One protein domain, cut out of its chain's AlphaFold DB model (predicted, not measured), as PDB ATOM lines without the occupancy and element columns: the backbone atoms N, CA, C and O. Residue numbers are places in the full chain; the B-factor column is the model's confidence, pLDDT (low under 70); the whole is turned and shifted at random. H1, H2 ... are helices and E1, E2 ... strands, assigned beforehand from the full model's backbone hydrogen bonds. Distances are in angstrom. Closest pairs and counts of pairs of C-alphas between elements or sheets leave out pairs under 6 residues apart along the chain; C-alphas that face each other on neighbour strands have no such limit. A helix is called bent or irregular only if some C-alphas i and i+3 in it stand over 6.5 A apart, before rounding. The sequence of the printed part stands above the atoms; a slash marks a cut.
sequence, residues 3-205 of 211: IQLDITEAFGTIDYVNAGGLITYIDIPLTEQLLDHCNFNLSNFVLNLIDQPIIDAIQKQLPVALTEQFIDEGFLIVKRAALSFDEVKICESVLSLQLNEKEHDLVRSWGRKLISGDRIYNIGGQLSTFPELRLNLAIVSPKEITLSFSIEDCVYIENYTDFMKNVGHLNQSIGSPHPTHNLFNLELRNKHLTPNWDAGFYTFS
ATOM      1  N   ILE A   3     -44.642 -17.874  34.825       93.75
ATOM      2  CA  ILE A   3     -43.254 -18.030  34.405       93.75
ATOM      3  C   ILE A   3     -43.155 -19.378  33.704       93.75
ATOM      4  O   ILE A   3     -43.712 -20.366  34.186       93.75
ATOM      5  N   GLN A   4     -42.442 -19.413  32.587       95.75
ATOM      6  CA  GLN A   4     -42.150 -20.623  31.835       95.75
ATOM      7  C   GLN A   4     -40.640 -20.721  31.613       95.75
ATOM      8  O   GLN A   4     -40.029 -19.796  31.079       95.75
ATOM      9  N   LEU A   5     -40.035 -21.820  32.050       94.62
ATOM     10  CA  LEU A   5     -38.601 -22.070  31.955       94.62
ATOM     11  C   LEU A   5     -38.356 -23.317  31.114       94.62
ATOM     12  O   LEU A   5     -38.907 -24.373  31.422       94.62
ATOM     13  N   ASP A   6     -37.499 -23.199  30.104       93.75
ATOM     14  CA  ASP A   6     -36.833 -24.359  29.513       93.75
ATOM     15  C   ASP A   6     -35.735 -24.804  30.486       93.75
ATOM     16  O   ASP A   6     -34.794 -24.057  30.763       93.75
ATOM     17  N   ILE A   7     -35.891 -26.005  31.039       93.12
ATOM     18  CA  ILE A   7     -34.957 -26.596  32.002       93.12
ATOM     19  C   ILE A   7     -34.244 -27.824  31.431       93.12
ATOM     20  O   ILE A   7     -33.689 -28.625  32.180       93.12
ATOM     21  N   THR A   8     -34.234 -27.994  30.109       92.00
ATOM     22  CA  THR A   8     -33.649 -29.170  29.440       92.00
ATOM     23  C   THR A   8     -32.174 -29.383  29.794       92.00
ATOM     24  O   THR A   8     -31.733 -30.524  29.955       92.00
ATOM     25  N   GLU A   9     -31.429 -28.283  29.933       90.81
ATOM     26  CA  GLU A   9     -30.004 -28.246  30.301       90.81
ATOM     27  C   GLU A   9     -29.770 -27.760  31.739       90.81
ATOM     28  O   GLU A   9     -28.631 -27.540  32.134       90.81
ATOM     29  N   ALA A  10     -30.838 -27.580  32.514       90.56
ATOM     30  CA  ALA A  10     -30.796 -27.003  33.854       90.56
ATOM     31  C   ALA A  10     -31.726 -27.750  34.817       90.56
ATOM     32  O   ALA A  10     -32.173 -27.192  35.811       90.56
ATOM     33  N   PHE A  11     -32.044 -29.017  34.543       91.06
ATOM     34  CA  PHE A  11     -33.012 -29.804  35.315       91.06
ATOM     35  C   PHE A  11     -32.607 -29.932  36.793       91.06
ATOM     36  O   PHE A  11     -33.462 -30.021  37.672       91.06
ATOM     37  N   GLY A  12     -31.301 -29.844  37.074       87.19
ATOM     38  CA  GLY A  12     -30.722 -29.817  38.423       87.19
ATOM     39  C   GLY A  12     -31.124 -28.601  39.263       87.19
ATOM     40  O   GLY A  12     -30.909 -28.599  40.474       87.19
ATOM     41  N   THR A  13     -31.753 -27.586  38.659       88.00
ATOM     42  CA  THR A  13     -32.359 -26.463  39.386       88.00
ATOM     43  C   THR A  13     -33.529 -26.904  40.273       88.00
ATOM     44  O   THR A  13     -33.825 -26.240  41.263       88.00
ATOM     45  N   ILE A  14     -34.188 -28.029  39.963       90.56
ATOM     46  CA  ILE A  14     -35.256 -28.594  40.792       90.56
ATOM     47  C   ILE A  14     -34.620 -29.403  41.925       90.56
ATOM     48  O   ILE A  14     -34.291 -30.580  41.755       90.56
ATOM     49  N   ASP A  15     -34.498 -28.801  43.105       88.31
ATOM     50  CA  ASP A  15     -34.110 -29.536  44.305       88.31
ATOM     51  C   ASP A  15     -35.346 -30.137  44.980       88.31
ATOM     52  O   ASP A  15     -36.074 -29.494  45.747       88.31
ATOM     53  N   TYR A  16     -35.582 -31.403  44.638       81.31
ATOM     54  CA  TYR A  16     -36.628 -32.242  45.215       81.31
ATOM     55  C   TYR A  16     -36.106 -33.168  46.325       81.31
ATOM     56  O   TYR A  16     -36.889 -33.828  47.017       81.31
ATOM     57  N   VAL A  17     -34.781 -33.278  46.492       70.81
ATOM     58  CA  VAL A  17     -34.158 -34.255  47.396       70.81
ATOM     59  C   VAL A  17     -34.016 -33.633  48.774       70.81
ATOM     60  O   VAL A  17     -32.923 -33.336  49.247       70.81
ATOM     61  N   ASN A  18     -35.152 -33.484  49.456       63.47
ATOM     62  CA  ASN A  18     -35.199 -33.121  50.870       63.47
ATOM     63  C   ASN A  18     -34.357 -31.871  51.206       63.47
ATOM     64  O   ASN A  18     -33.640 -31.877  52.212       63.47
ATOM     65  N   ALA A  19     -34.434 -30.826  50.369       71.31
ATOM     66  CA  ALA A  19     -33.734 -29.549  50.524       71.31
ATOM     67  C   ALA A  19     -33.916 -29.007  51.952       71.31
ATOM     68  O   ALA A  19     -34.955 -28.446  52.287       71.31
ATOM     69  N   GLY A  20     -32.969 -29.290  52.851       73.19
ATOM     70  CA  GLY A  20     -33.075 -28.981  54.285       73.19
ATOM     71  C   GLY A  20     -34.365 -29.454  54.978       73.19
ATOM     72  O   GLY A  20     -34.819 -28.808  55.920       73.19
ATOM     73  N   GLY A  21     -34.973 -30.564  54.549       78.00
ATOM     74  CA  GLY A  21     -36.217 -31.065  55.145       78.00
ATOM     75  C   GLY A  21     -37.482 -30.816  54.324       78.00
ATOM     76  O   GLY A  21     -38.533 -31.312  54.725       78.00
ATOM     77  N   LEU A  22     -37.430 -30.041  53.232       86.81
ATOM     78  CA  LEU A  22     -38.609 -29.712  52.420       86.81
ATOM     79  C   LEU A  22     -39.129 -30.943  51.666       86.81
ATOM     80  O   LEU A  22     -38.364 -31.648  51.009       86.81
ATOM     81  N   ILE A  23     -40.435 -31.198  51.754       87.12
ATOM     82  CA  ILE A  23     -41.064 -32.373  51.138       87.12
ATOM     83  C   ILE A  23     -41.692 -31.983  49.807       87.12
ATOM     84  O   ILE A  23     -42.691 -31.268  49.786       87.12
ATOM     85  N   THR A  24     -41.147 -32.505  48.712       90.69
ATOM     86  CA  THR A  24     -41.727 -32.342  47.376       90.69
ATOM     87  C   THR A  24     -42.858 -33.332  47.132       90.69
ATOM     88  O   THR A  24     -42.741 -34.523  47.438       90.69
ATOM     89  N   TYR A  25     -43.941 -32.841  46.533       89.00
ATOM     90  CA  TYR A  25     -45.091 -33.641  46.127       89.00
ATOM     91  C   TYR A  25     -45.205 -33.706  44.607       89.00
ATOM     92  O   TYR A  25     -44.991 -32.710  43.915       89.00
ATOM     93  N   ILE A  26     -45.594 -34.876  44.110       92.69
ATOM     94  CA  ILE A  26     -45.799 -35.171  42.697       92.69
ATOM     95  C   ILE A  26     -47.258 -35.582  42.493       92.69
ATOM     96  O   ILE A  26     -47.757 -36.499  43.147       92.69
ATOM     97  N   ASP A  27     -47.934 -34.916  41.565       90.94
ATOM     98  CA  ASP A  27     -49.264 -35.290  41.088       90.94
ATOM     99  C   ASP A  27     -49.168 -35.756  39.636       90.94
ATOM    100  O   ASP A  27     -49.071 -34.939  38.717       90.94
ATOM    101  N   ILE A  28     -49.145 -37.076  39.445       90.88
ATOM    102  CA  ILE A  28     -48.950 -37.710  38.142       90.88
ATOM    103  C   ILE A  28     -49.813 -38.972  37.994       90.88
ATOM    104  O   ILE A  28     -49.827 -39.829  38.885       90.88
ATOM    105  N   PRO A  29     -50.492 -39.159  36.848       85.69
ATOM    106  CA  PRO A  29     -51.110 -40.433  36.506       85.69
ATOM    107  C   PRO A  29     -50.065 -41.416  35.948       85.69
ATOM    108  O   PRO A  29     -49.608 -41.284  34.816       85.69
ATOM    109  N   LEU A  30     -49.714 -42.451  36.717       85.81
ATOM    110  CA  LEU A  30     -48.755 -43.497  36.319       85.81
ATOM    111  C   LEU A  30     -49.356 -44.498  35.311       85.81
ATOM    112  O   LEU A  30     -49.714 -45.626  35.665       85.81
ATOM    113  N   THR A  31     -49.489 -44.085  34.048       86.00
ATOM    114  CA  THR A  31     -50.060 -44.892  32.952       86.00
ATOM    115  C   THR A  31     -49.183 -44.855  31.697       86.00
ATOM    116  O   THR A  31     -48.332 -43.983  31.557       86.00
ATOM    117  N   GLU A  32     -49.421 -45.764  30.745       81.44
ATOM    118  CA  GLU A  32     -48.710 -45.787  29.451       81.44
ATOM    119  C   GLU A  32     -48.858 -44.486  28.640       81.44
ATOM    120  O   GLU A  32     -47.996 -44.181  27.820       81.44
ATOM    121  N   GLN A  33     -49.894 -43.679  28.911       82.69
ATOM    122  CA  GLN A  33     -50.122 -42.389  28.245       82.69
ATOM    123  C   GLN A  33     -49.009 -41.364  28.510       82.69
ATOM    124  O   GLN A  33     -48.879 -40.405  27.752       82.69
ATOM    125  N   LEU A  34     -48.180 -41.580  29.540       85.12
ATOM    126  CA  LEU A  34     -47.006 -40.749  29.815       85.12
ATOM    127  C   LEU A  34     -45.993 -40.752  28.660       85.12
ATOM    128  O   LEU A  34     -45.223 -39.809  28.551       85.12
ATOM    129  N   LEU A  35     -45.985 -41.774  27.797       85.88
ATOM    130  CA  LEU A  35     -45.116 -41.784  26.615       85.88
ATOM    131  C   LEU A  35     -45.556 -40.769  25.553       85.88
ATOM    132  O   LEU A  35     -44.714 -40.204  24.859       85.88
ATOM    133  N   ASP A  36     -46.866 -40.533  25.440       80.44
ATOM    134  CA  ASP A  36     -47.429 -39.620  24.446       80.44
ATOM    135  C   ASP A  36     -47.470 -38.178  24.967       80.44
ATOM    136  O   ASP A  36     -47.204 -37.246  24.213       80.44
ATOM    137  N   HIS A  37     -47.826 -37.988  26.245       79.25
ATOM    138  CA  HIS A  37     -47.920 -36.676  26.892       79.25
ATOM    139  C   HIS A  37     -47.547 -36.794  28.378       79.25
ATOM    140  O   HIS A  37     -48.380 -37.163  29.211       79.25
ATOM    141  N   CYS A  38     -46.307 -36.459  28.739       89.50
ATOM    142  CA  CYS A  38     -45.875 -36.461  30.137       89.50
ATOM    143  C   CYS A  38     -45.984 -35.055  30.725       89.50
ATOM    144  O   CYS A  38     -45.074 -34.237  30.610       89.50
ATOM    145  N   ASN A  39     -47.126 -34.796  31.359       92.81
ATOM    146  CA  ASN A  39     -47.393 -33.572  32.101       92.81
ATOM    147  C   ASN A  39     -47.798 -33.938  33.522       92.81
ATOM    148  O   ASN A  39     -48.704 -34.753  33.716       92.81
ATOM    149  N   PHE A  40     -47.157 -33.330  34.510       93.94
ATOM    150  CA  PHE A  40     -47.494 -33.551  35.911       93.94
ATOM    151  C   PHE A  40     -47.200 -32.327  36.759       93.94
ATOM    152  O   PHE A  40     -46.432 -31.451  36.361       93.94
ATOM    153  N   ASN A  41     -47.814 -32.265  37.939       94.19
ATOM    154  CA  ASN A  41     -47.576 -31.157  38.851       94.19
ATOM    155  C   ASN A  41     -46.530 -31.524  39.896       94.19
ATOM    156  O   ASN A  41     -46.528 -32.627  40.447       94.19
ATOM    157  N   LEU A  42     -45.686 -30.547  40.199       93.94
ATOM    158  CA  LEU A  42     -44.759 -30.548  41.315       93.94
ATOM    159  C   LEU A  42     -45.188 -29.493  42.313       93.94
ATOM    160  O   LEU A  42     -45.628 -28.403  41.948       93.94
ATOM    161  N   SER A  43     -45.073 -29.812  43.590       91.50
ATOM    162  CA  SER A  43     -45.380 -28.872  44.661       91.50
ATOM    163  C   SER A  43     -44.316 -28.939  45.735       91.50
ATOM    164  O   SER A  43     -43.825 -30.020  46.050       91.50
ATOM    165  N   ASN A  44     -44.018 -27.787  46.331       90.31
ATOM    166  CA  ASN A  44     -43.160 -27.666  47.503       90.31
ATOM    167  C   ASN A  44     -41.727 -28.177  47.258       90.31
ATOM    168  O   ASN A  44     -41.247 -29.113  47.895       90.31
ATOM    169  N   PHE A  45     -41.045 -27.557  46.297       92.12
ATOM    170  CA  PHE A  45     -39.632 -27.802  45.997       92.12
ATOM    171  C   PHE A  45     -38.861 -26.482  45.957       92.12
ATOM    172  O   PHE A  45     -39.462 -25.408  45.826       92.12
ATOM    173  N   VAL A  46     -37.538 -26.558  46.080       92.50
ATOM    174  CA  VAL A  46     -36.665 -25.394  45.906       92.50
ATOM    175  C   VAL A  46     -36.259 -25.312  44.439       92.50
ATOM    176  O   VAL A  46     -35.754 -26.280  43.874       92.50
ATOM    177  N   LEU A  47     -36.481 -24.151  43.826       91.88
ATOM    178  CA  LEU A  47     -35.870 -23.789  42.557       91.88
ATOM    179  C   LEU A  47     -34.538 -23.095  42.854       91.88
ATOM    180  O   LEU A  47     -34.518 -21.957  43.330       91.88
ATOM    181  N   ASN A  48     -33.433 -23.795  42.614       85.00
ATOM    182  CA  ASN A  48     -32.093 -23.278  42.859       85.00
ATOM    183  C   ASN A  48     -31.778 -22.159  41.868       85.00
ATOM    184  O   ASN A  48     -31.555 -22.402  40.680       85.00
ATOM    185  N   LEU A  49     -31.691 -20.934  42.382       80.81
ATOM    186  CA  LEU A  49     -31.331 -19.737  41.623       80.81
ATOM    187  C   LEU A  49     -29.809 -19.590  41.450       80.81
ATOM    188  O   LEU A  49     -29.295 -18.482  41.461       80.81
ATOM    189  N   ILE A  50     -29.080 -20.701  41.320       71.69
ATOM    190  CA  ILE A  50     -27.616 -20.704  41.141       71.69
ATOM    191  C   ILE A  50     -27.254 -20.620  39.651       71.69
ATOM    192  O   ILE A  50     -26.200 -20.105  39.283       71.69
ATOM    193  N   ASP A  51     -28.132 -21.121  38.780       73.06
ATOM    194  CA  ASP A  51     -27.882 -21.168  37.345       73.06
ATOM    195  C   ASP A  51     -28.296 -19.852  36.667       73.06
ATOM    196  O   ASP A  51     -29.479 -19.506  36.603       73.06
ATOM    197  N   GLN A  52     -27.314 -19.103  36.157       77.75
ATOM    198  CA  GLN A  52     -27.524 -17.788  35.539       77.75
ATOM    199  C   GLN A  52     -28.571 -17.819  34.406       77.75
ATOM    200  O   GLN A  52     -29.447 -16.955  34.404       77.75
ATOM    201  N   PRO A  53     -28.567 -18.800  33.480       82.25
ATOM    202  CA  PRO A  53     -29.660 -19.042  32.540       82.25
ATOM    203  C   PRO A  53     -31.071 -19.027  33.145       82.25
ATOM    204  O   PRO A  53     -31.973 -18.419  32.563       82.25
ATOM    205  N   ILE A  54     -31.271 -19.655  34.308       85.19
ATOM    206  CA  ILE A  54     -32.569 -19.704  34.996       85.19
ATOM    207  C   ILE A  54     -32.926 -18.330  35.556       85.19
ATOM    208  O   ILE A  54     -34.045 -17.852  35.351       85.19
ATOM    209  N   ILE A  55     -31.969 -17.658  36.201       84.00
ATOM    210  CA  ILE A  55     -32.153 -16.293  36.713       84.00
ATOM    211  C   ILE A  55     -32.531 -15.346  35.569       84.00
ATOM    212  O   ILE A  55     -33.536 -14.639  35.657       84.00
ATOM    213  N   ASP A  56     -31.782 -15.376  34.466       86.00
ATOM    214  CA  ASP A  56     -32.018 -14.551  33.282       86.00
ATOM    215  C   ASP A  56     -33.396 -14.828  32.669       86.00
ATOM    216  O   ASP A  56     -34.096 -13.902  32.247       86.00
ATOM    217  N   ALA A  57     -33.804 -16.098  32.601       89.31
ATOM    218  CA  ALA A  57     -35.109 -16.492  32.080       89.31
ATOM    219  C   ALA A  57     -36.257 -15.963  32.953       89.31
ATOM    220  O   ALA A  57     -37.262 -15.491  32.414       89.31
ATOM    221  N   ILE A  58     -36.097 -15.975  34.278       89.75
ATOM    222  CA  ILE A  58     -37.065 -15.401  35.219       89.75
ATOM    223  C   ILE A  58     -37.091 -13.869  35.098       89.75
ATOM    224  O   ILE A  58     -38.164 -13.280  34.951       89.75
ATOM    225  N   GLN A  59     -35.930 -13.208  35.092       88.56
ATOM    226  CA  GLN A  59     -35.808 -11.745  34.999       88.56
ATOM    227  C   GLN A  59     -36.368 -11.172  33.691       88.56
ATOM    228  O   GLN A  59     -36.880 -10.056  33.675       88.56
ATOM    229  N   LYS A  60     -36.329 -11.929  32.589       91.06
ATOM    230  CA  LYS A  60     -36.969 -11.535  31.320       91.06
ATOM    231  C   LYS A  60     -38.497 -11.567  31.376       91.06
ATOM    232  O   LYS A  60     -39.141 -10.897  30.571       91.06
ATOM    233  N   GLN A  61     -39.072 -12.357  32.281       92.44
ATOM    234  CA  GLN A  61     -40.519 -12.567  32.395       92.44
ATOM    235  C   GLN A  61     -41.151 -11.762  33.533       92.44
ATOM    236  O   GLN A  61     -42.361 -11.535  33.517       92.44
ATOM    237  N   LEU A  62     -40.355 -11.315  34.507       88.31
ATOM    238  CA  LEU A  62     -40.823 -10.581  35.677       88.31
ATOM    239  C   LEU A  62     -40.337  -9.121  35.686       88.31
ATOM    240  O   LEU A  62     -39.240  -8.824  35.217       88.31
ATOM    241  N   PRO A  63     -41.106  -8.186  36.274       86.00
ATOM    242  CA  PRO A  63     -40.598  -6.867  36.619       86.00
ATOM    243  C   PRO A  63     -39.365  -6.957  37.519       86.00
ATOM    244  O   PRO A  63     -39.370  -7.690  38.506       86.00
ATOM    245  N   VAL A  64     -38.370  -6.117  37.232       84.94
ATOM    246  CA  VAL A  64     -37.096  -6.038  37.965       84.94
ATOM    247  C   VAL A  64     -37.301  -5.929  39.484       84.94
ATOM    248  O   VAL A  64     -36.651  -6.638  40.242       84.94
ATOM    249  N   ALA A  65     -38.290  -5.148  39.934       83.12
ATOM    250  CA  ALA A  65     -38.609  -4.983  41.356       83.12
ATOM    251  C   ALA A  65     -38.983  -6.290  42.093       83.12
ATOM    252  O   ALA A  65     -38.899  -6.338  43.316       83.12
ATOM    253  N   LEU A  66     -39.417  -7.343  41.386       80.50
ATOM    254  CA  LEU A  66     -39.709  -8.654  41.985       80.50
ATOM    255  C   LEU A  66     -38.474  -9.559  42.066       80.50
ATOM    256  O   LEU A  66     -38.440 -10.455  42.909       80.50
ATOM    257  N   THR A  67     -37.485  -9.333  41.201       82.94
ATOM    258  CA  THR A  67     -36.286 -10.172  41.065       82.94
ATOM    259  C   THR A  67     -35.036  -9.551  41.681       82.94
ATOM    260  O   THR A  67     -34.071 -10.266  41.902       82.94
ATOM    261  N   GLU A  68     -35.035  -8.249  41.986       82.19
ATOM    262  CA  GLU A  68     -33.921  -7.546  42.655       82.19
ATOM    263  C   GLU A  68     -33.548  -8.153  44.012       82.19
ATOM    264  O   GLU A  68     -32.406  -8.044  44.447       82.19
ATOM    265  N   GLN A  69     -34.510  -8.790  44.679       80.06
ATOM    266  CA  GLN A  69     -34.301  -9.448  45.967       80.06
ATOM    267  C   GLN A  69     -33.622 -10.819  45.850       80.06
ATOM    268  O   GLN A  69     -33.189 -11.350  46.869       80.06
ATOM    269  N   PHE A  70     -33.554 -11.412  44.650       85.44
ATOM    270  CA  PHE A  70     -32.961 -12.733  44.447       85.44
ATOM    271  C   PHE A  70     -31.438 -12.639  44.543       85.44
ATOM    272  O   PHE A  70     -30.800 -11.965  43.738       85.44
ATOM    273  N   ILE A  71     -30.875 -13.314  45.542       81.94
ATOM    274  CA  ILE A  71     -29.434 -13.446  45.759       81.94
ATOM    275  C   ILE A  71     -29.042 -14.914  45.617       81.94
ATOM    276  O   ILE A  71     -29.874 -15.795  45.836       81.94
ATOM    277  N   ASP A  72     -27.771 -15.171  45.317       74.75
ATOM    278  CA  ASP A  72     -27.233 -16.517  45.066       74.75
ATOM    279  C   ASP A  72     -27.480 -17.508  46.223       74.75
ATOM    280  O   ASP A  72     -27.613 -18.708  46.007       74.75
ATOM    281  N   GLU A  73     -27.557 -17.008  47.461       78.75
ATOM    282  CA  GLU A  73     -27.795 -17.802  48.678       78.75
ATOM    283  C   GLU A  73     -29.289 -17.970  49.031       78.75
ATOM    284  O   GLU A  73     -29.629 -18.628  50.019       78.75
ATOM    285  N   GLY A  74     -30.180 -17.348  48.256       86.31
ATOM    286  CA  GLY A  74     -31.618 -17.344  48.488       86.31
ATOM    287  C   GLY A  74     -32.324 -18.590  47.949       86.31
ATOM    288  O   GLY A  74     -31.915 -19.213  46.974       86.31
ATOM    289  N   PHE A  75     -33.453 -18.928  48.568       88.88
ATOM    290  CA  PHE A  75     -34.285 -20.075  48.224       88.88
ATOM    291  C   PHE A  75     -35.593 -19.590  47.607       88.88
ATOM    292  O   PHE A  75     -36.400 -18.945  48.283       88.88
ATOM    293  N   LEU A  76     -35.840 -19.929  46.341       92.25
ATOM    294  CA  LEU A  76     -37.155 -19.752  45.733       92.25
ATOM    295  C   LEU A  76     -37.955 -21.043  45.888       92.25
ATOM    296  O   LEU A  76     -37.769 -22.005  45.150       92.25
ATOM    297  N   ILE A  77     -38.856 -21.072  46.862       92.75
ATOM    298  CA  ILE A  77     -39.747 -22.211  47.070       92.75
ATOM    299  C   ILE A  77     -40.924 -22.081  46.120       92.75
ATOM    300  O   ILE A  77     -41.706 -21.130  46.219       92.75
ATOM    301  N   VAL A  78     -41.090 -23.068  45.251       93.69
ATOM    302  CA  VAL A  78     -42.218 -23.149  44.329       93.69
ATOM    303  C   VAL A  78     -43.278 -24.057  44.942       93.69
ATOM    304  O   VAL A  78     -43.092 -25.263  45.117       93.69
ATOM    305  N   LYS A  79     -44.420 -23.471  45.305       91.25
ATOM    306  CA  LYS A  79     -45.542 -24.190  45.923       91.25
ATOM    307  C   LYS A  79     -46.291 -25.039  44.916       91.25
ATOM    308  O   LYS A  79     -46.801 -26.079  45.309       91.25
ATOM    309  N   ARG A  80     -46.382 -24.596  43.660       92.75
ATOM    310  CA  ARG A  80     -47.074 -25.295  42.572       92.75
ATOM    311  C   ARG A  80     -46.410 -24.984  41.236       92.75
ATOM    312  O   ARG A  80     -46.265 -23.817  40.885       92.75
ATOM    313  N   ALA A  81     -46.064 -26.026  40.497       95.88
ATOM    314  CA  ALA A  81     -45.562 -25.950  39.135       95.88
ATOM    315  C   ALA A  81     -46.123 -27.098  38.295       95.88
ATOM    316  O   ALA A  81     -46.387 -28.177  38.820       95.88
ATOM    317  N   ALA A  82     -46.248 -26.876  36.994       95.94
ATOM    318  CA  ALA A  82     -46.446 -27.918  36.001       95.94
ATOM    319  C   ALA A  82     -45.102 -28.214  35.327       95.94
ATOM    320  O   ALA A  82     -44.429 -27.296  34.853       95.94
ATOM    321  N   LEU A  83     -44.725 -29.487  35.285       96.25
ATOM    322  CA  LEU A  83     -43.574 -29.985  34.549       96.25
ATOM    323  C   LEU A  83     -44.078 -30.732  33.313       96.25
ATOM    324  O   LEU A  83     -44.946 -31.603  33.413       96.25
ATOM    325  N   SER A  84     -43.549 -30.357  32.154       95.56
ATOM    326  CA  SER A  84     -43.951 -30.873  30.851       95.56
ATOM    327  C   SER A  84     -42.740 -31.409  30.107       95.56
ATOM    328  O   SER A  84     -41.713 -30.736  30.029       95.56
ATOM    329  N   PHE A  85     -42.871 -32.615  29.564       94.38
ATOM    330  CA  PHE A  85     -41.926 -33.181  28.611       94.38
ATOM    331  C   PHE A  85     -42.634 -33.300  27.265       94.38
ATOM    332  O   PHE A  85     -43.632 -34.016  27.148       94.38
ATOM    333  N   ASP A  86     -42.086 -32.635  26.251       88.31
ATOM    334  CA  ASP A  86     -42.661 -32.607  24.901       88.31
ATOM    335  C   ASP A  86     -42.730 -33.992  24.242       88.31
ATOM    336  O   ASP A  86     -43.570 -34.244  23.377       88.31
ATOM    337  N   GLU A  87     -41.819 -34.893  24.609       88.50
ATOM    338  CA  GLU A  87     -41.806 -36.282  24.162       88.50
ATOM    339  C   GLU A  87     -41.100 -37.149  25.202       88.50
ATOM    340  O   GLU A  87     -40.031 -36.794  25.688       88.50
ATOM    341  N   VAL A  88     -41.655 -38.322  25.509       92.44
ATOM    342  CA  VAL A  88     -41.010 -39.281  26.408       92.44
ATOM    343  C   VAL A  88     -40.694 -40.564  25.658       92.44
ATOM    344  O   VAL A  88     -41.564 -41.271  25.157       92.44
ATOM    345  N   LYS A  89     -39.405 -40.898  25.614       93.25
ATOM    346  CA  LYS A  89     -38.903 -42.142  25.029       93.25
ATOM    347  C   LYS A  89     -39.047 -43.316  25.997       93.25
ATOM    348  O   LYS A  89     -39.363 -44.429  25.568       93.25
ATOM    349  N   ILE A  90     -38.742 -43.070  27.272       92.88
ATOM    350  CA  ILE A  90     -38.743 -44.054  28.364       92.88
ATOM    351  C   ILE A  90     -39.214 -43.358  29.635       92.88
ATOM    352  O   ILE A  90     -38.790 -42.240  29.915       92.88
ATOM    353  N   CYS A  91     -40.048 -44.033  30.415       92.38
ATOM    354  CA  CYS A  91     -40.386 -43.623  31.770       92.38
ATOM    355  C   CYS A  91     -40.311 -44.844  32.684       92.38
ATOM    356  O   CYS A  91     -41.003 -45.836  32.451       92.38
ATOM    357  N   GLU A  92     -39.479 -44.774  33.716       92.50
ATOM    358  CA  GLU A  92     -39.467 -45.741  34.809       92.50
ATOM    359  C   GLU A  92     -39.958 -45.077  36.085       92.50
ATOM    360  O   GLU A  92     -39.640 -43.924  36.369       92.50
ATOM    361  N   SER A  93     -40.730 -45.820  36.867       92.38
ATOM    362  CA  SER A  93     -41.238 -45.372  38.153       92.38
ATOM    363  C   SER A  93     -41.008 -46.432  39.214       92.38
ATOM    364  O   SER A  93     -41.301 -47.609  38.982       92.38
ATOM    365  N   VAL A  94     -40.585 -46.002  40.396       92.19
ATOM    366  CA  VAL A  94     -40.635 -46.807  41.618       92.19
ATOM    367  C   VAL A  94     -41.549 -46.106  42.601       92.19
ATOM    368  O   VAL A  94     -41.295 -44.970  43.006       92.19
ATOM    369  N   LEU A  95     -42.625 -46.801  42.951       90.50
ATOM    370  CA  LEU A  95     -43.555 -46.401  43.989       90.50
ATOM    371  C   LEU A  95     -43.256 -47.210  45.250       90.50
ATOM    372  O   LEU A  95     -43.349 -48.436  45.217       90.50
ATOM    373  N   SER A  96     -42.931 -46.535  46.344       90.06
ATOM    374  CA  SER A  96     -42.471 -47.171  47.579       90.06
ATOM    375  C   SER A  96     -43.390 -46.853  48.747       90.06
ATOM    376  O   SER A  96     -43.799 -45.705  48.936       90.06
ATOM    377  N   LEU A  97     -43.681 -47.867  49.558       87.12
ATOM    378  CA  LEU A  97     -44.474 -47.766  50.780       87.12
ATOM    379  C   LEU A  97     -43.717 -48.390  51.954       87.12
ATOM    380  O   LEU A  97     -43.274 -49.535  51.873       87.12
ATOM    381  N   GLN A  98     -43.639 -47.673  53.073       82.06
ATOM    382  CA  GLN A  98     -43.078 -48.199  54.317       82.06
ATOM    383  C   GLN A  98     -44.192 -48.782  55.201       82.06
ATOM    384  O   GLN A  98     -45.052 -48.047  55.682       82.06
ATOM    385  N   LEU A  99     -44.165 -50.091  55.464       82.81
ATOM    386  CA  LEU A  99     -45.079 -50.784  56.381       82.81
ATOM    387  C   LEU A  99     -44.289 -51.599  57.406       82.81
ATOM    388  O   LEU A  99     -43.529 -52.488  57.040       82.81
ATOM    389  N   ASN A 100     -44.517 -51.360  58.703       82.75
ATOM    390  CA  ASN A 100     -43.916 -52.143  59.795       82.75
ATOM    391  C   ASN A 100     -42.390 -52.318  59.654       82.75
ATOM    392  O   ASN A 100     -41.886 -53.437  59.711       82.75
ATOM    393  N   GLU A 101     -41.676 -51.213  59.410       78.75
ATOM    394  CA  GLU A 101     -40.215 -51.185  59.198       78.75
ATOM    395  C   GLU A 101     -39.722 -51.921  57.937       78.75
ATOM    396  O   GLU A 101     -38.518 -52.003  57.704       78.75
ATOM    397  N   LYS A 102     -40.632 -52.399  57.080       83.06
ATOM    398  CA  LYS A 102     -40.316 -52.976  55.773       83.06
ATOM    399  C   LYS A 102     -40.758 -52.057  54.647       83.06
ATOM    400  O   LYS A 102     -41.849 -51.493  54.667       83.06
ATOM    401  N   GLU A 103     -39.895 -51.958  53.655       84.25
ATOM    402  CA  GLU A 103     -40.127 -51.201  52.438       84.25
ATOM    403  C   GLU A 103     -40.710 -52.115  51.360       84.25
ATOM    404  O   GLU A 103     -40.258 -53.249  51.170       84.25
ATOM    405  N   HIS A 104     -41.746 -51.634  50.685       86.62
ATOM    406  CA  HIS A 104     -42.426 -52.331  49.605       86.62
ATOM    407  C   HIS A 104     -42.389 -51.475  48.345       86.62
ATOM    408  O   HIS A 104     -42.981 -50.397  48.328       86.62
ATOM    409  N   ASP A 105     -41.758 -51.998  47.295       90.25
ATOM    410  CA  ASP A 105     -41.579 -51.300  46.024       90.25
ATOM    411  C   ASP A 105     -42.462 -51.896  44.923       90.25
ATOM    412  O   ASP A 105     -42.531 -53.113  44.727       90.25
ATOM    413  N   LEU A 106     -43.104 -51.016  44.160       89.00
ATOM    414  CA  LEU A 106     -43.758 -51.322  42.897       89.00
ATOM    415  C   LEU A 106     -42.998 -50.619  41.772       89.00
ATOM    416  O   LEU A 106     -43.042 -49.396  41.648       89.00
ATOM    417  N   VAL A 107     -42.341 -51.415  40.932       90.38
ATOM    418  CA  VAL A 107     -41.586 -50.932  39.773       90.38
ATOM    419  C   VAL A 107     -42.455 -51.002  38.522       90.38
ATOM    420  O   VAL A 107     -43.113 -52.016  38.270       90.38
ATOM    421  N   ARG A 108     -42.442 -49.943  37.713       89.62
ATOM    422  CA  ARG A 108     -43.002 -49.934  36.354       89.62
ATOM    423  C   ARG A 108     -42.014 -49.291  35.394       89.62
ATOM    424  O   ARG A 108     -41.311 -48.363  35.770       89.62
ATOM    425  N   SER A 109     -41.985 -49.791  34.166       89.94
ATOM    426  CA  SER A 109     -41.160 -49.267  33.083       89.94
ATOM    427  C   SER A 109     -41.993 -49.268  31.807       89.94
ATOM    428  O   SER A 109     -42.689 -50.245  31.511       89.94
ATOM    429  N   TRP A 110     -41.954 -48.154  31.088       90.94
ATOM    430  CA  TRP A 110     -42.644 -47.939  29.824       90.94
ATOM    431  C   TRP A 110     -41.663 -47.378  28.801       90.94
ATOM    432  O   TRP A 110     -40.787 -46.584  29.143       90.94
ATOM    433  N   GLY A 111     -41.858 -47.725  27.529       90.00
ATOM    434  CA  GLY A 111     -41.136 -47.112  26.417       90.00
ATOM    435  C   GLY A 111     -40.193 -48.058  25.684       90.00
ATOM    436  O   GLY A 111     -40.414 -49.268  25.609       90.00
ATOM    437  N   ARG A 112     -39.179 -47.474  25.041       86.44
ATOM    438  CA  ARG A 112     -38.238 -48.174  24.145       86.44
ATOM    439  C   ARG A 112     -36.913 -48.485  24.850       86.44
ATOM    440  O   ARG A 112     -36.728 -48.174  26.015       86.44
ATOM    441  N   LYS A 113     -35.971 -49.112  24.141       88.25
ATOM    442  CA  LYS A 113     -34.615 -49.349  24.664       88.25
ATOM    443  C   LYS A 113     -33.805 -48.050  24.752       88.25
ATOM    444  O   LYS A 113     -33.946 -47.177  23.890       88.25
ATOM    445  N   LEU A 114     -32.933 -47.984  25.759       89.19
ATOM    446  CA  LEU A 114     -31.880 -46.974  25.861       89.19
ATOM    447  C   LEU A 114     -30.916 -47.086  24.672       89.19
ATOM    448  O   LEU A 114     -30.657 -48.186  24.179       89.19
ATOM    449  N   ILE A 115     -30.412 -45.948  24.204       92.06
ATOM    450  CA  ILE A 115     -29.330 -45.840  23.218       92.06
ATOM    451  C   ILE A 115     -28.300 -44.831  23.722       92.06
ATOM    452  O   ILE A 115     -28.653 -43.898  24.445       92.06
ATOM    453  N   SER A 116     -27.038 -45.002  23.330       91.81
ATOM    454  CA  SER A 116     -25.961 -44.092  23.730       91.81
ATOM    455  C   SER A 116     -26.307 -42.631  23.436       91.81
ATOM    456  O   SER A 116     -26.770 -42.300  22.342       91.81
ATOM    457  N   GLY A 117     -26.065 -41.764  24.416       90.56
ATOM    458  CA  GLY A 117     -26.403 -40.343  24.367       90.56
ATOM    459  C   GLY A 117     -27.786 -39.993  24.922       90.56
ATOM    460  O   GLY A 117     -28.065 -38.806  25.082       90.56
ATOM    461  N   ASP A 118     -28.633 -40.974  25.254       93.69
ATOM    462  CA  ASP A 118     -29.897 -40.701  25.943       93.69
ATOM    463  C   ASP A 118     -29.647 -39.979  27.273       93.69
ATOM    464  O   ASP A 118     -28.818 -40.405  28.086       93.69
ATOM    465  N   ARG A 119     -30.414 -38.906  27.496       94.06
ATOM    466  CA  ARG A 119     -30.434 -38.148  28.747       94.06
ATOM    467  C   ARG A 119     -31.543 -38.653  29.652       94.06
ATOM    468  O   ARG A 119     -32.682 -38.814  29.221       94.06
ATOM    469  N   ILE A 120     -31.195 -38.893  30.905       93.81
ATOM    470  CA  ILE A 120     -32.065 -39.457  31.928       93.81
ATOM    471  C   ILE A 120     -32.258 -38.411  33.022       93.81
ATOM    472  O   ILE A 120     -31.316 -38.070  33.742       93.81
ATOM    473  N   TYR A 121     -33.496 -37.958  33.164       93.31
ATOM    474  CA  TYR A 121     -33.932 -36.970  34.140       93.31
ATOM    475  C   TYR A 121     -34.591 -37.687  35.315       93.31
ATOM    476  O   TYR A 121     -35.556 -38.429  35.125       93.31
ATOM    477  N   ASN A 122     -34.058 -37.494  36.521       92.06
ATOM    478  CA  ASN A 122     -34.607 -38.111  37.725       92.06
ATOM    479  C   ASN A 122     -35.394 -37.088  38.529       92.06
ATOM    480  O   ASN A 122     -34.906 -35.988  38.764       92.06
ATOM    481  N   ILE A 123     -36.573 -37.478  39.000       90.88
ATOM    482  CA  ILE A 123     -37.352 -36.674  39.935       90.88
ATOM    483  C   ILE A 123     -38.016 -37.561  40.976       90.88
ATOM    484  O   ILE A 123     -38.397 -38.692  40.691       90.88
ATOM    485  N   GLY A 124     -38.141 -37.067  42.200       89.88
ATOM    486  CA  GLY A 124     -38.689 -37.831  43.309       89.88
ATOM    487  C   GLY A 124     -39.490 -36.966  44.270       89.88
ATOM    488  O   GLY A 124     -39.412 -35.742  44.255       89.88
ATOM    489  N   GLY A 125     -40.305 -37.618  45.086       89.25
ATOM    490  CA  GLY A 125     -41.173 -36.952  46.047       89.25
ATOM    491  C   GLY A 125     -42.207 -37.906  46.625       89.25
ATOM    492  O   GLY A 125     -42.102 -39.126  46.489       89.25
ATOM    493  N   GLN A 126     -43.219 -37.353  47.278       88.19
ATOM    494  CA  GLN A 126     -44.409 -38.086  47.715       88.19
ATOM    495  C   GLN A 126     -45.545 -37.893  46.715       88.19
ATOM    496  O   GLN A 126     -45.628 -36.852  46.066       88.19
ATOM    497  N   LEU A 127     -46.448 -38.862  46.588       87.94
ATOM    498  CA  LEU A 127     -47.667 -38.635  45.815       87.94
ATOM    499  C   LEU A 127     -48.554 -37.608  46.523       87.94
ATOM    500  O   LEU A 127     -48.838 -37.736  47.711       87.94
ATOM    501  N   SER A 128     -49.056 -36.624  45.780       84.44
ATOM    502  CA  SER A 128     -49.970 -35.604  46.318       84.44
ATOM    503  C   SER A 128     -51.277 -36.201  46.860       84.44
ATOM    504  O   SER A 128     -51.843 -35.703  47.830       84.44
ATOM    505  N   THR A 129     -51.755 -37.279  46.234       81.19
ATOM    506  CA  THR A 129     -53.010 -37.968  46.570       81.19
ATOM    507  C   THR A 129     -52.857 -38.999  47.684       81.19
ATOM    508  O   THR A 129     -53.833 -39.286  48.376       81.19
ATOM    509  N   PHE A 130     -51.648 -39.531  47.873       84.25
ATOM    510  CA  PHE A 130     -51.314 -40.541  48.878       84.25
ATOM    511  C   PHE A 130     -49.913 -40.253  49.441       84.25
ATOM    512  O   PHE A 130     -48.947 -40.883  49.007       84.25
ATOM    513  N   PRO A 131     -49.769 -39.293  50.372       79.00
ATOM    514  CA  PRO A 131     -48.459 -38.837  50.851       79.00
ATOM    515  C   PRO A 131     -47.612 -39.920  51.535       79.00
ATOM    516  O   PRO A 131     -46.400 -39.772  51.682       79.00
ATOM    517  N   GLU A 132     -48.216 -41.042  51.935       80.75
ATOM    518  CA  GLU A 132     -47.489 -42.204  52.458       80.75
ATOM    519  C   GLU A 132     -46.694 -42.944  51.370       80.75
ATOM    520  O   GLU A 132     -45.772 -43.702  51.682       80.75
ATOM    521  N   LEU A 133     -47.054 -42.737  50.100       85.75
ATOM    522  CA  LEU A 133     -46.393 -43.317  48.944       85.75
ATOM    523  C   LEU A 133     -45.330 -42.369  48.402       85.75
ATOM    524  O   LEU A 133     -45.602 -41.219  48.050       85.75
ATOM    525  N   ARG A 134     -44.115 -42.891  48.263       87.81
ATOM    526  CA  ARG A 134     -43.004 -42.191  47.619       87.81
ATOM    527  C   ARG A 134     -42.937 -42.586  46.166       87.81
ATOM    528  O   ARG A 134     -43.050 -43.764  45.849       87.81
ATOM    529  N   LEU A 135     -42.700 -41.616  45.307       90.25
ATOM    530  CA  LEU A 135     -42.506 -41.825  43.891       90.25
ATOM    531  C   LEU A 135     -41.111 -41.346  43.513       90.25
ATOM    532  O   LEU A 135     -40.736 -40.221  43.825       90.25
ATOM    533  N   ASN A 136     -40.365 -42.193  42.816       92.31
ATOM    534  CA  ASN A 136     -39.195 -41.793  42.047       92.31
ATOM    535  C   ASN A 136     -39.498 -42.074  40.569       92.31
ATOM    536  O   ASN A 136     -40.047 -43.129  40.246       92.31
ATOM    537  N   LEU A 137     -39.153 -41.135  39.694       92.56
ATOM    538  CA  LEU A 137     -39.296 -41.202  38.243       92.56
ATOM    539  C   LEU A 137     -37.938 -41.022  37.564       92.56
ATOM    540  O   LEU A 137     -37.141 -40.185  37.981       92.56
ATOM    541  N   ALA A 138     -37.714 -41.794  36.507       93.06
ATOM    542  CA  ALA A 138     -36.589 -41.684  35.592       93.06
ATOM    543  C   ALA A 138     -37.183 -41.543  34.199       93.06
ATOM    544  O   ALA A 138     -37.808 -42.468  33.681       93.06
ATOM    545  N   ILE A 139     -37.014 -40.368  33.610       93.94
ATOM    546  CA  ILE A 139     -37.647 -40.002  32.351       93.94
ATOM    547  C   ILE A 139     -36.546 -39.760  31.329       93.94
ATOM    548  O   ILE A 139     -35.617 -38.993  31.571       93.94
ATOM    549  N   VAL A 140     -36.650 -40.414  30.177       94.19
ATOM    550  CA  VAL A 140     -35.809 -40.142  29.011       94.19
ATOM    551  C   VAL A 140     -36.623 -39.328  28.030       94.19
ATOM    552  O   VAL A 140     -37.596 -39.834  27.464       94.19
ATOM    553  N   SER A 141     -36.202 -38.089  27.811       90.94
ATOM    554  CA  SER A 141     -36.805 -37.186  26.835       90.94
ATOM    555  C   SER A 141     -35.762 -36.763  25.805       90.94
ATOM    556  O   SER A 141     -34.686 -36.303  26.192       90.94
ATOM    557  N   PRO A 142     -36.050 -36.904  24.499       86.06
ATOM    558  CA  PRO A 142     -35.221 -36.340  23.440       86.06
ATOM    559  C   PRO A 142     -35.549 -34.866  23.146       86.06
ATOM    560  O   PRO A 142     -34.911 -34.274  22.275       86.06
ATOM    561  N   LYS A 143     -36.566 -34.293  23.800       89.31
ATOM    562  CA  LYS A 143     -37.093 -32.949  23.537       89.31
ATOM    563  C   LYS A 143     -37.072 -32.058  24.776       89.31
ATOM    564  O   LYS A 143     -36.678 -32.491  25.859       89.31
ATOM    565  N   GLU A 144     -37.499 -30.819  24.556       91.81
ATOM    566  CA  GLU A 144     -37.593 -29.760  25.548       91.81
ATOM    567  C   GLU A 144     -38.380 -30.198  26.790       91.81
ATOM    568  O   GLU A 144     -39.379 -30.927  26.713       91.81
ATOM    569  N   ILE A 145     -37.895 -29.746  27.942       94.81
ATOM    570  CA  ILE A 145     -38.534 -29.909  29.239       94.81
ATOM    571  C   ILE A 145     -38.893 -28.527  29.754       94.81
ATOM    572  O   ILE A 145     -38.019 -27.705  30.027       94.81
ATOM    573  N   THR A 146     -40.186 -28.292  29.933       95.94
ATOM    574  CA  THR A 146     -40.705 -27.008  30.390       95.94
ATOM    575  C   THR A 146     -41.182 -27.094  31.834       95.94
ATOM    576  O   THR A 146     -42.050 -27.903  32.164       95.94
ATOM    577  N   LEU A 147     -40.703 -26.183  32.679       96.62
ATOM    578  CA  LEU A 147     -41.250 -25.916  34.006       96.62
ATOM    579  C   LEU A 147     -42.084 -24.632  33.977       96.62
ATOM    580  O   LEU A 147     -41.583 -23.562  33.640       96.62
ATOM    581  N   SER A 148     -43.359 -24.724  34.348       96.88
ATOM    582  CA  SER A 148     -44.284 -23.586  34.391       96.88
ATOM    583  C   SER A 148     -44.840 -23.371  35.791       96.88
ATOM    584  O   SER A 148     -45.341 -24.311  36.402       96.88
ATOM    585  N   PHE A 149     -44.806 -22.144  36.303       95.19
ATOM    586  CA  PHE A 149     -45.341 -21.819  37.630       95.19
ATOM    587  C   PHE A 149     -45.734 -20.349  37.744       95.19
ATOM    588  O   PHE A 149     -45.277 -19.501  36.981       95.19
ATOM    589  N   SER A 150     -46.560 -20.026  38.739       92.88
ATOM    590  CA  SER A 150     -46.884 -18.636  39.042       92.88
ATOM    591  C   SER A 150     -45.942 -18.047  40.091       92.88
ATOM    592  O   SER A 150     -45.633 -18.695  41.090       92.88
ATOM    593  N   ILE A 151     -45.573 -16.772  39.940       89.44
ATOM    594  CA  ILE A 151     -44.863 -16.038  41.000       89.44
ATOM    595  C   ILE A 151     -45.703 -15.916  42.281       89.44
ATOM    596  O   ILE A 151     -45.160 -15.885  43.380       89.44
ATOM    597  N   GLU A 152     -47.036 -15.906  42.161       90.50
ATOM    598  CA  GLU A 152     -47.934 -15.923  43.325       90.50
ATOM    599  C   GLU A 152     -47.910 -17.274  44.065       90.50
ATOM    600  O   GLU A 152     -48.276 -17.350  45.238       90.50
ATOM    601  N   ASP A 153     -47.442 -18.327  43.391       91.12
ATOM    602  CA  ASP A 153     -47.189 -19.652  43.956       91.12
ATOM    603  C   ASP A 153     -45.739 -19.815  44.428       91.12
ATOM    604  O   ASP A 153     -45.301 -20.930  44.695       91.12
ATOM    605  N   CYS A 154     -44.992 -18.721  44.577       91.31
ATOM    606  CA  CYS A 154     -43.626 -18.750  45.076       91.31
ATOM    607  C   CYS A 154     -43.501 -18.099  46.455       91.31
ATOM    608  O   CYS A 154     -44.251 -17.194  46.824       91.31
ATOM    609  N   VAL A 155     -42.518 -18.557  47.225       91.31
ATOM    610  CA  VAL A 155     -42.032 -17.875  48.427       91.31
ATOM    611  C   VAL A 155     -40.529 -17.766  48.309       91.31
ATOM    612  O   VAL A 155     -39.846 -18.773  48.161       91.31
ATOM    613  N   TYR A 156     -40.028 -16.542  48.388       91.62
ATOM    614  CA  TYR A 156     -38.601 -16.293  48.442       91.62
ATOM    615  C   TYR A 156     -38.139 -16.212  49.896       91.62
ATOM    616  O   TYR A 156     -38.781 -15.549  50.716       91.62
ATOM    617  N   ILE A 157     -37.048 -16.901  50.218       90.62
ATOM    618  CA  ILE A 157     -36.417 -16.869  51.534       90.62
ATOM    619  C   ILE A 157     -34.935 -16.567  51.346       90.62
ATOM    620  O   ILE A 157     -34.216 -17.344  50.735       90.62
ATOM    621  N   GLU A 158     -34.479 -15.449  51.899       89.00
ATOM    622  CA  GLU A 158     -33.137 -14.905  51.648       89.00
ATOM    623  C   GLU A 158     -31.993 -15.777  52.165       89.00
ATOM    624  O   GLU A 158     -30.883 -15.688  51.659       89.00
ATOM    625  N   ASN A 159     -32.226 -16.568  53.214       88.38
ATOM    626  CA  ASN A 159     -31.150 -17.284  53.882       88.38
ATOM    627  C   ASN A 159     -31.603 -18.621  54.470       88.38
ATOM    628  O   ASN A 159     -32.769 -18.840  54.811       88.38
ATOM    629  N   TYR A 160     -30.625 -19.503  54.671       88.38
ATOM    630  CA  TYR A 160     -30.850 -20.851  55.184       88.38
ATOM    631  C   TYR A 160     -31.475 -20.871  56.589       88.38
ATOM    632  O   TYR A 160     -32.286 -21.739  56.905       88.38
ATOM    633  N   THR A 161     -31.132 -19.911  57.452       89.94
ATOM    634  CA  THR A 161     -31.657 -19.883  58.827       89.94
ATOM    635  C   THR A 161     -33.165 -19.662  58.833       89.94
ATOM    636  O   THR A 161     -33.893 -20.345  59.554       89.94
ATOM    637  N   ASP A 162     -33.647 -18.728  58.021       91.00
ATOM    638  CA  ASP A 162     -35.074 -18.471  57.883       91.00
ATOM    639  C   ASP A 162     -35.764 -19.581  57.096       91.00
ATOM    640  O   ASP A 162     -36.886 -19.953  57.439       91.00
ATOM    641  N   PHE A 163     -35.078 -20.200  56.135       90.81
ATOM    642  CA  PHE A 163     -35.589 -21.380  55.442       90.81
ATOM    643  C   PHE A 163     -35.892 -22.508  56.435       90.81
ATOM    644  O   PHE A 163     -37.025 -22.984  56.506       90.81
ATOM    645  N   MET A 164     -34.938 -22.840  57.307       90.06
ATOM    646  CA  MET A 164     -35.109 -23.881  58.324       90.06
ATOM    647  C   MET A 164     -36.193 -23.555  59.359       90.06
ATOM    648  O   MET A 164     -36.862 -24.463  59.849       90.06
ATOM    649  N   LYS A 165     -36.418 -22.276  59.691       89.88
ATOM    650  CA  LYS A 165     -37.543 -21.878  60.561       89.88
ATOM    651  C   LYS A 165     -38.898 -22.086  59.881       89.88
ATOM    652  O   LYS A 165     -39.877 -22.397  60.556       89.88
ATOM    653  N   ASN A 166     -38.958 -21.899  58.563       87.38
ATOM    654  CA  ASN A 166     -40.193 -21.970  57.789       87.38
ATOM    655  C   ASN A 166     -40.486 -23.370  57.235       87.38
ATOM    656  O   ASN A 166     -41.649 -23.655  56.963       87.38
ATOM    657  N   VAL A 167     -39.494 -24.264  57.122       87.81
ATOM    658  CA  VAL A 167     -39.659 -25.604  56.521       87.81
ATOM    659  C   VAL A 167     -40.790 -26.402  57.169       87.81
ATOM    660  O   VAL A 167     -41.583 -27.028  56.476       87.81
ATOM    661  N   GLY A 168     -40.954 -26.297  58.491       82.81
ATOM    662  CA  GLY A 168     -42.057 -26.943  59.202       82.81
ATOM    663  C   GLY A 168     -43.433 -26.416  58.783       82.81
ATOM    664  O   GLY A 168     -44.366 -27.201  58.665       82.81
ATOM    665  N   HIS A 169     -43.564 -25.112  58.520       85.31
ATOM    666  CA  HIS A 169     -44.793 -24.513  57.989       85.31
ATOM    667  C   HIS A 169     -45.016 -24.852  56.514       85.31
ATOM    668  O   HIS A 169     -46.149 -25.097  56.114       85.31
ATOM    669  N   LEU A 170     -43.949 -24.906  55.719       84.62
ATOM    670  CA  LEU A 170     -44.014 -25.316  54.315       84.62
ATOM    671  C   LEU A 170     -44.440 -26.789  54.187       84.62
ATOM    672  O   LEU A 170     -45.216 -27.130  53.303       84.62
ATOM    673  N   ASN A 171     -44.023 -27.629  55.136       82.56
ATOM    674  CA  ASN A 171     -44.356 -29.051  55.212       82.56
ATOM    675  C   ASN A 171     -45.634 -29.371  56.003       82.56
ATOM    676  O   ASN A 171     -45.945 -30.550  56.180       82.56
ATOM    677  N   GLN A 172     -46.382 -28.386  56.522       72.88
ATOM    678  CA  GLN A 172     -47.569 -28.631  57.373       72.88
ATOM    679  C   GLN A 172     -48.725 -29.375  56.657       72.88
ATOM    680  O   GLN A 172     -49.790 -29.572  57.239       72.88
ATOM    681  N   SER A 173     -48.488 -29.877  55.443       54.59
ATOM    682  CA  SER A 173     -49.294 -30.829  54.682       54.59
ATOM    683  C   SER A 173     -48.717 -32.261  54.573       54.59
ATOM    684  O   SER A 173     -49.006 -32.921  53.584       54.59
ATOM    685  N   ILE A 174     -48.036 -32.787  55.612       54.12
ATOM    686  CA  ILE A 174     -47.768 -34.233  55.899       54.12
ATOM    687  C   ILE A 174     -46.339 -34.741  55.598       54.12
ATOM    688  O   ILE A 174     -45.774 -34.474  54.543       54.12
ATOM    689  N   GLY A 175     -45.843 -35.589  56.524       54.06
ATOM    690  CA  GLY A 175     -44.857 -36.663  56.300       54.06
ATOM    691  C   GLY A 175     -43.475 -36.450  56.927       54.06
ATOM    692  O   GLY A 175     -43.029 -35.324  57.089       54.06
ATOM    693  N   SER A 176     -42.769 -37.528  57.290       46.59
ATOM    694  CA  SER A 176     -41.322 -37.469  57.570       46.59
ATOM    695  C   SER A 176     -40.528 -37.666  56.269       46.59
ATOM    696  O   SER A 176     -40.987 -38.406  55.394       46.59
ATOM    697  N   PRO A 177     -39.349 -37.039  56.113       49.78
ATOM    698  CA  PRO A 177     -38.477 -37.290  54.972       49.78
ATOM    699  C   PRO A 177     -37.976 -38.739  54.980       49.78
ATOM    700  O   PRO A 177     -37.740 -39.325  56.036       49.78
ATOM    701  N   HIS A 178     -37.822 -39.318  53.793       46.94
ATOM    702  CA  HIS A 178     -37.414 -40.707  53.594       46.94
ATOM    703  C   HIS A 178     -36.335 -40.789  52.501       46.94
ATOM    704  O   HIS A 178     -36.291 -39.915  51.635       46.94
ATOM    705  N   PRO A 179     -35.471 -41.818  52.524       48.47
ATOM    706  CA  PRO A 179     -34.419 -41.992  51.524       48.47
ATOM    707  C   PRO A 179     -34.971 -42.181  50.095       48.47
ATOM    708  O   PRO A 179     -36.042 -42.753  49.892       48.47
ATOM    709  N   THR A 180     -34.228 -41.691  49.098       52.06
ATOM    710  CA  THR A 180     -34.517 -41.819  47.656       52.06
ATOM    711  C   THR A 180     -34.104 -43.189  47.109       52.06
ATOM    712  O   THR A 180     -33.023 -43.679  47.444       52.06
ATOM    713  N   HIS A 181     -34.908 -43.774  46.214       51.94
ATOM    714  CA  HIS A 181     -34.578 -45.038  45.542       51.94
ATOM    715  C   HIS A 181     -33.783 -44.800  44.257       51.94
ATOM    716  O   HIS A 181     -34.026 -43.840  43.527       51.94
ATOM    717  N   ASN A 182     -32.865 -45.717  43.945       54.19
ATOM    718  CA  ASN A 182     -32.229 -45.772  42.631       54.19
ATOM    719  C   ASN A 182     -33.151 -46.531  41.668       54.19
ATOM    720  O   ASN A 182     -33.489 -47.680  41.934       54.19
ATOM    721  N   LEU A 183     -33.553 -45.887  40.572       58.47
ATOM    722  CA  LEU A 183     -34.492 -46.453  39.596       58.47
ATOM    723  C   LEU A 183     -33.821 -47.444  38.651       58.47
ATOM    724  O   LEU A 183     -34.289 -48.567  38.485       58.47
ATOM    725  N   PHE A 184     -32.659 -47.067  38.122       64.75
ATOM    726  CA  PHE A 184     -31.797 -48.005  37.422       64.75
ATOM    727  C   PHE A 184     -31.066 -48.892  38.421       64.75
ATOM    728  O   PHE A 184     -30.616 -48.429  39.477       64.75
ATOM    729  N   ASN A 185     -30.893 -50.168  38.064       66.69
ATOM    730  CA  ASN A 185     -30.080 -51.065  38.872       66.69
ATOM    731  C   ASN A 185     -28.648 -50.494  39.018       66.69
ATOM    732  O   ASN A 185     -28.142 -49.788  38.141       66.69
ATOM    733  N   LEU A 186     -28.007 -50.761  40.161       68.50
ATOM    734  CA  LEU A 186     -26.702 -50.174  40.493       68.50
ATOM    735  C   LEU A 186     -25.613 -50.541  39.481       68.50
ATOM    736  O   LEU A 186     -24.709 -49.746  39.250       68.50
ATOM    737  N   GLU A 187     -25.698 -51.723  38.877       74.75
ATOM    738  CA  GLU A 187     -24.744 -52.178  37.870       74.75
ATOM    739  C   GLU A 187     -24.840 -51.333  36.593       74.75
ATOM    740  O   GLU A 187     -23.837 -50.789  36.144       74.75
ATOM    741  N   LEU A 188     -26.050 -51.125  36.072       77.00
ATOM    742  CA  LEU A 188     -26.340 -50.280  34.922       77.00
ATOM    743  C   LEU A 188     -25.953 -48.837  35.213       77.00
ATOM    744  O   LEU A 188     -25.267 -48.216  34.407       77.00
ATOM    745  N   ARG A 189     -26.331 -48.316  36.385       76.38
ATOM    746  CA  ARG A 189     -25.964 -46.958  36.790       76.38
ATOM    747  C   ARG A 189     -24.450 -46.773  36.824       76.38
ATOM    748  O   ARG A 189     -23.946 -45.843  36.211       76.38
ATOM    749  N   ASN A 190     -23.727 -47.654  37.506       79.69
ATOM    750  CA  ASN A 190     -22.286 -47.495  37.698       79.69
ATOM    751  C   ASN A 190     -21.474 -47.795  36.432       79.69
ATOM    752  O   ASN A 190     -20.389 -47.246  36.273       79.69
ATOM    753  N   LYS A 191     -21.970 -48.682  35.561       83.81
ATOM    754  CA  LYS A 191     -21.265 -49.097  34.343       83.81
ATOM    755  C   LYS A 191     -21.584 -48.205  33.143       83.81
ATOM    756  O   LYS A 191     -20.698 -47.961  32.336       83.81
ATOM    757  N   HIS A 192     -22.826 -47.734  33.026       85.25
ATOM    758  CA  HIS A 192     -23.334 -47.127  31.795       85.25
ATOM    759  C   HIS A 192     -23.842 -45.690  31.958       85.25
ATOM    760  O   HIS A 192     -24.087 -45.041  30.944       85.25
ATOM    761  N   LEU A 193     -24.025 -45.169  33.180       88.50
ATOM    762  CA  LEU A 193     -24.549 -43.812  33.387       88.50
ATOM    763  C   LEU A 193     -23.466 -42.846  33.862       88.50
ATOM    764  O   LEU A 193     -22.912 -42.990  34.949       88.50
ATOM    765  N   THR A 194     -23.231 -41.798  33.076       88.94
ATOM    766  CA  THR A 194     -22.344 -40.689  33.451       88.94
ATOM    767  C   THR A 194     -23.182 -39.501  33.923       88.94
ATOM    768  O   THR A 194     -24.021 -39.025  33.153       88.94
ATOM    769  N   PRO A 195     -23.009 -39.008  35.162       88.38
ATOM    770  CA  PRO A 195     -23.762 -37.855  35.642       88.38
ATOM    771  C   PRO A 195     -23.277 -36.558  34.982       88.38
ATOM    772  O   PRO A 195     -22.074 -36.321  34.875       88.38
ATOM    773  N   ASN A 196     -24.216 -35.693  34.612       87.94
ATOM    774  CA  ASN A 196     -23.997 -34.269  34.398       87.94
ATOM    775  C   ASN A 196     -24.662 -33.522  35.563       87.94
ATOM    776  O   ASN A 196     -25.872 -33.294  35.553       87.94
ATOM    777  N   TRP A 197     -23.875 -33.223  36.599       83.19
ATOM    778  CA  TRP A 197     -24.387 -32.622  37.833       83.19
ATOM    779  C   TRP A 197     -24.935 -31.214  37.617       83.19
ATOM    780  O   TRP A 197     -25.980 -30.902  38.175       83.19
ATOM    781  N   ASP A 198     -24.279 -30.422  36.768       79.88
ATOM    782  CA  ASP A 198     -24.673 -29.040  36.493       79.88
ATOM    783  C   ASP A 198     -26.047 -28.994  35.809       79.88
ATOM    784  O   ASP A 198     -26.936 -28.260  36.228       79.88
ATOM    785  N   ALA A 199     -26.261 -29.857  34.810       83.56
ATOM    786  CA  ALA A 199     -27.528 -29.918  34.081       83.56
ATOM    787  C   ALA A 199     -28.604 -30.796  34.753       83.56
ATOM    788  O   ALA A 199     -29.762 -30.788  34.338       83.56
ATOM    789  N   GLY A 200     -28.244 -31.575  35.776       84.12
ATOM    790  CA  GLY A 200     -29.148 -32.450  36.529       84.12
ATOM    791  C   GLY A 200     -29.701 -33.656  35.767       84.12
ATOM    792  O   GLY A 200     -30.810 -34.109  36.057       84.12
ATOM    793  N   PHE A 201     -28.942 -34.207  34.819       88.69
ATOM    794  CA  PHE A 201     -29.294 -35.451  34.125       88.69
ATOM    795  C   PHE A 201     -28.125 -36.436  34.077       88.69
ATOM    796  O   PHE A 201     -26.966 -36.081  34.280       88.69
ATOM    797  N   TYR A 202     -28.419 -37.699  33.776       89.88
ATOM    798  CA  TYR A 202     -27.409 -38.712  33.462       89.88
ATOM    799  C   TYR A 202     -27.389 -38.974  31.960       89.88
ATOM    800  O   TYR A 202     -28.436 -38.953  31.323       89.88
ATOM    801  N   THR A 203     -26.218 -39.258  31.399       91.81
ATOM    802  CA  THR A 203     -26.080 -39.705  30.006       91.81
ATOM    803  C   THR A 203     -25.791 -41.197  29.979       91.81
ATOM    804  O   THR A 203     -24.885 -41.656  30.678       91.81
ATOM    805  N   PHE A 204     -26.540 -41.947  29.176       91.56
ATOM    806  CA  PHE A 204     -26.293 -43.370  28.957       91.56
ATOM    807  C   PHE A 204     -25.190 -43.604  27.908       91.56
ATOM    808  O   PHE A 204     -25.192 -42.970  26.851       91.56
ATOM    809  N   SER A 205     -24.274 -44.535  28.188       89.25
ATOM    810  CA  SER A 205     -23.235 -45.034  27.276       89.25
ATOM    811  C   SER A 205     -23.305 -46.557  27.177       89.25
ATOM    812  O   SER A 205     -23.107 -47.268  28.166       89.25
TER     813      SER A 205
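AT A GLANCE: This is residues 3 to 205 of the 211 residues of an uncharacterized protein of Pseudomonas mandelii (UniProt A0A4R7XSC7). A large, twisted wall of strands forks at E9: E10, E7 and E8 follow on one side of it, and on the other side one branch leads through E2, E3, E6 and E11 to E1, the other through E14 to E13. E3, E6 and E11 connect by tight links to a small sheet, E4 E5 E12, covered on one face by H4. The printed part has 203 residues, with five named helices and fourteen named strands in the order E1 E2 H1 E3 E4 H2 H3 E5 E6 E7 E8 E9 E10 E11 E12 H4 H5 E13 E14; the class is mixed, the large sheet mixed, the small one antiparallel. It is compact, with a radius of gyration of the C-alphas of 16.9 A and spans of 47 by 41 by 30 A.

HOW THE PARTS SIT: The N and O pairs named here are within hydrogen-bond range. E9, residues 119 to 127, forms a hairpin with E10, residues 133 to 140, N 123 to O 137 being 2.9 A. On the other side of E9 are E2, residues 25 to 27, parallel, N 26 to O 126 2.8 A, and E14, residues 201 to 204, antiparallel, N 120 to O 202 2.8 A. The further neighbours are antiparallel: E7, residues 90 to 99, with E10, N 92 to O 138 2.8 A; edge strand E8, residues 102 to 111, in a hairpin with E7, N 95 to O 106 2.9 A; E13, residues 193 to 196, in a hairpin with E14, N 194 to O 203 2.9 A; E3, residues 38 to 43, with E2, N 27 to O 41 2.9 A; E6, residues 81 to 85, with E3, N 83 to O 40 2.8 A; E11, residues 145 to 150, with E6, N 82 to O 148 2.8 A; E1, residues 3 to 6, with E11, N 5 to O 147 2.8 A. E3 runs on into E4, residues 45 to 48, at 95 degrees; E5, residues 75 to 78, runs on into E6 at 77 degrees. E5 pairs antiparallel with E4, N 47 to O 76 2.8 A, and with E12, residues 154 to 157, N 77 to O 155 2.8 A. H4, residues 160 to 170, is on this sheet in two layers, a helix on one face of a sheet, at a height of 9.8 A, closest at the C-alphas of Ile 157 and Phe 163, 6.0 A. H1, residues 32 to 35, is on the large sheet; H2, residues 52 to 61, and H5, residues 186 to 192, only graze it. H3, residues 64 to 67, is close to H2 but not clearly touching, the C-alphas of Gln 59 and Thr 67 being 6.3 A apart. Every O i to N i+4 pair is within range in H5, 5 of 6 in H2 and 5 of 7 in H4; H1 and H3 are too short for one.

IN THESE COORDINATES: E1 begins at C-alpha 3, (-43.254, -18.030, 34.405), and E14 ends at C-alpha 204, (-26.293, -43.370, 28.957). From first to last C-alpha E8 is 29.9 A, E7 29.5 A, E9 24.3 A, E10 22.8 A and H2 14.4 A. H4, 13.9 A, is irregular, but only just: C-alphas 165 and 168 are 6.9 A apart.

THE WHOLE: The two C-alphas farthest apart are those of Val 64 and Asn 100, 51.5 A. The printed part has no cut; the links E1 to E2 and H4 to H5 are long. The mean pLDDT of the printed part is 85.5, with residue 18 and residues 173 to 186 under 70.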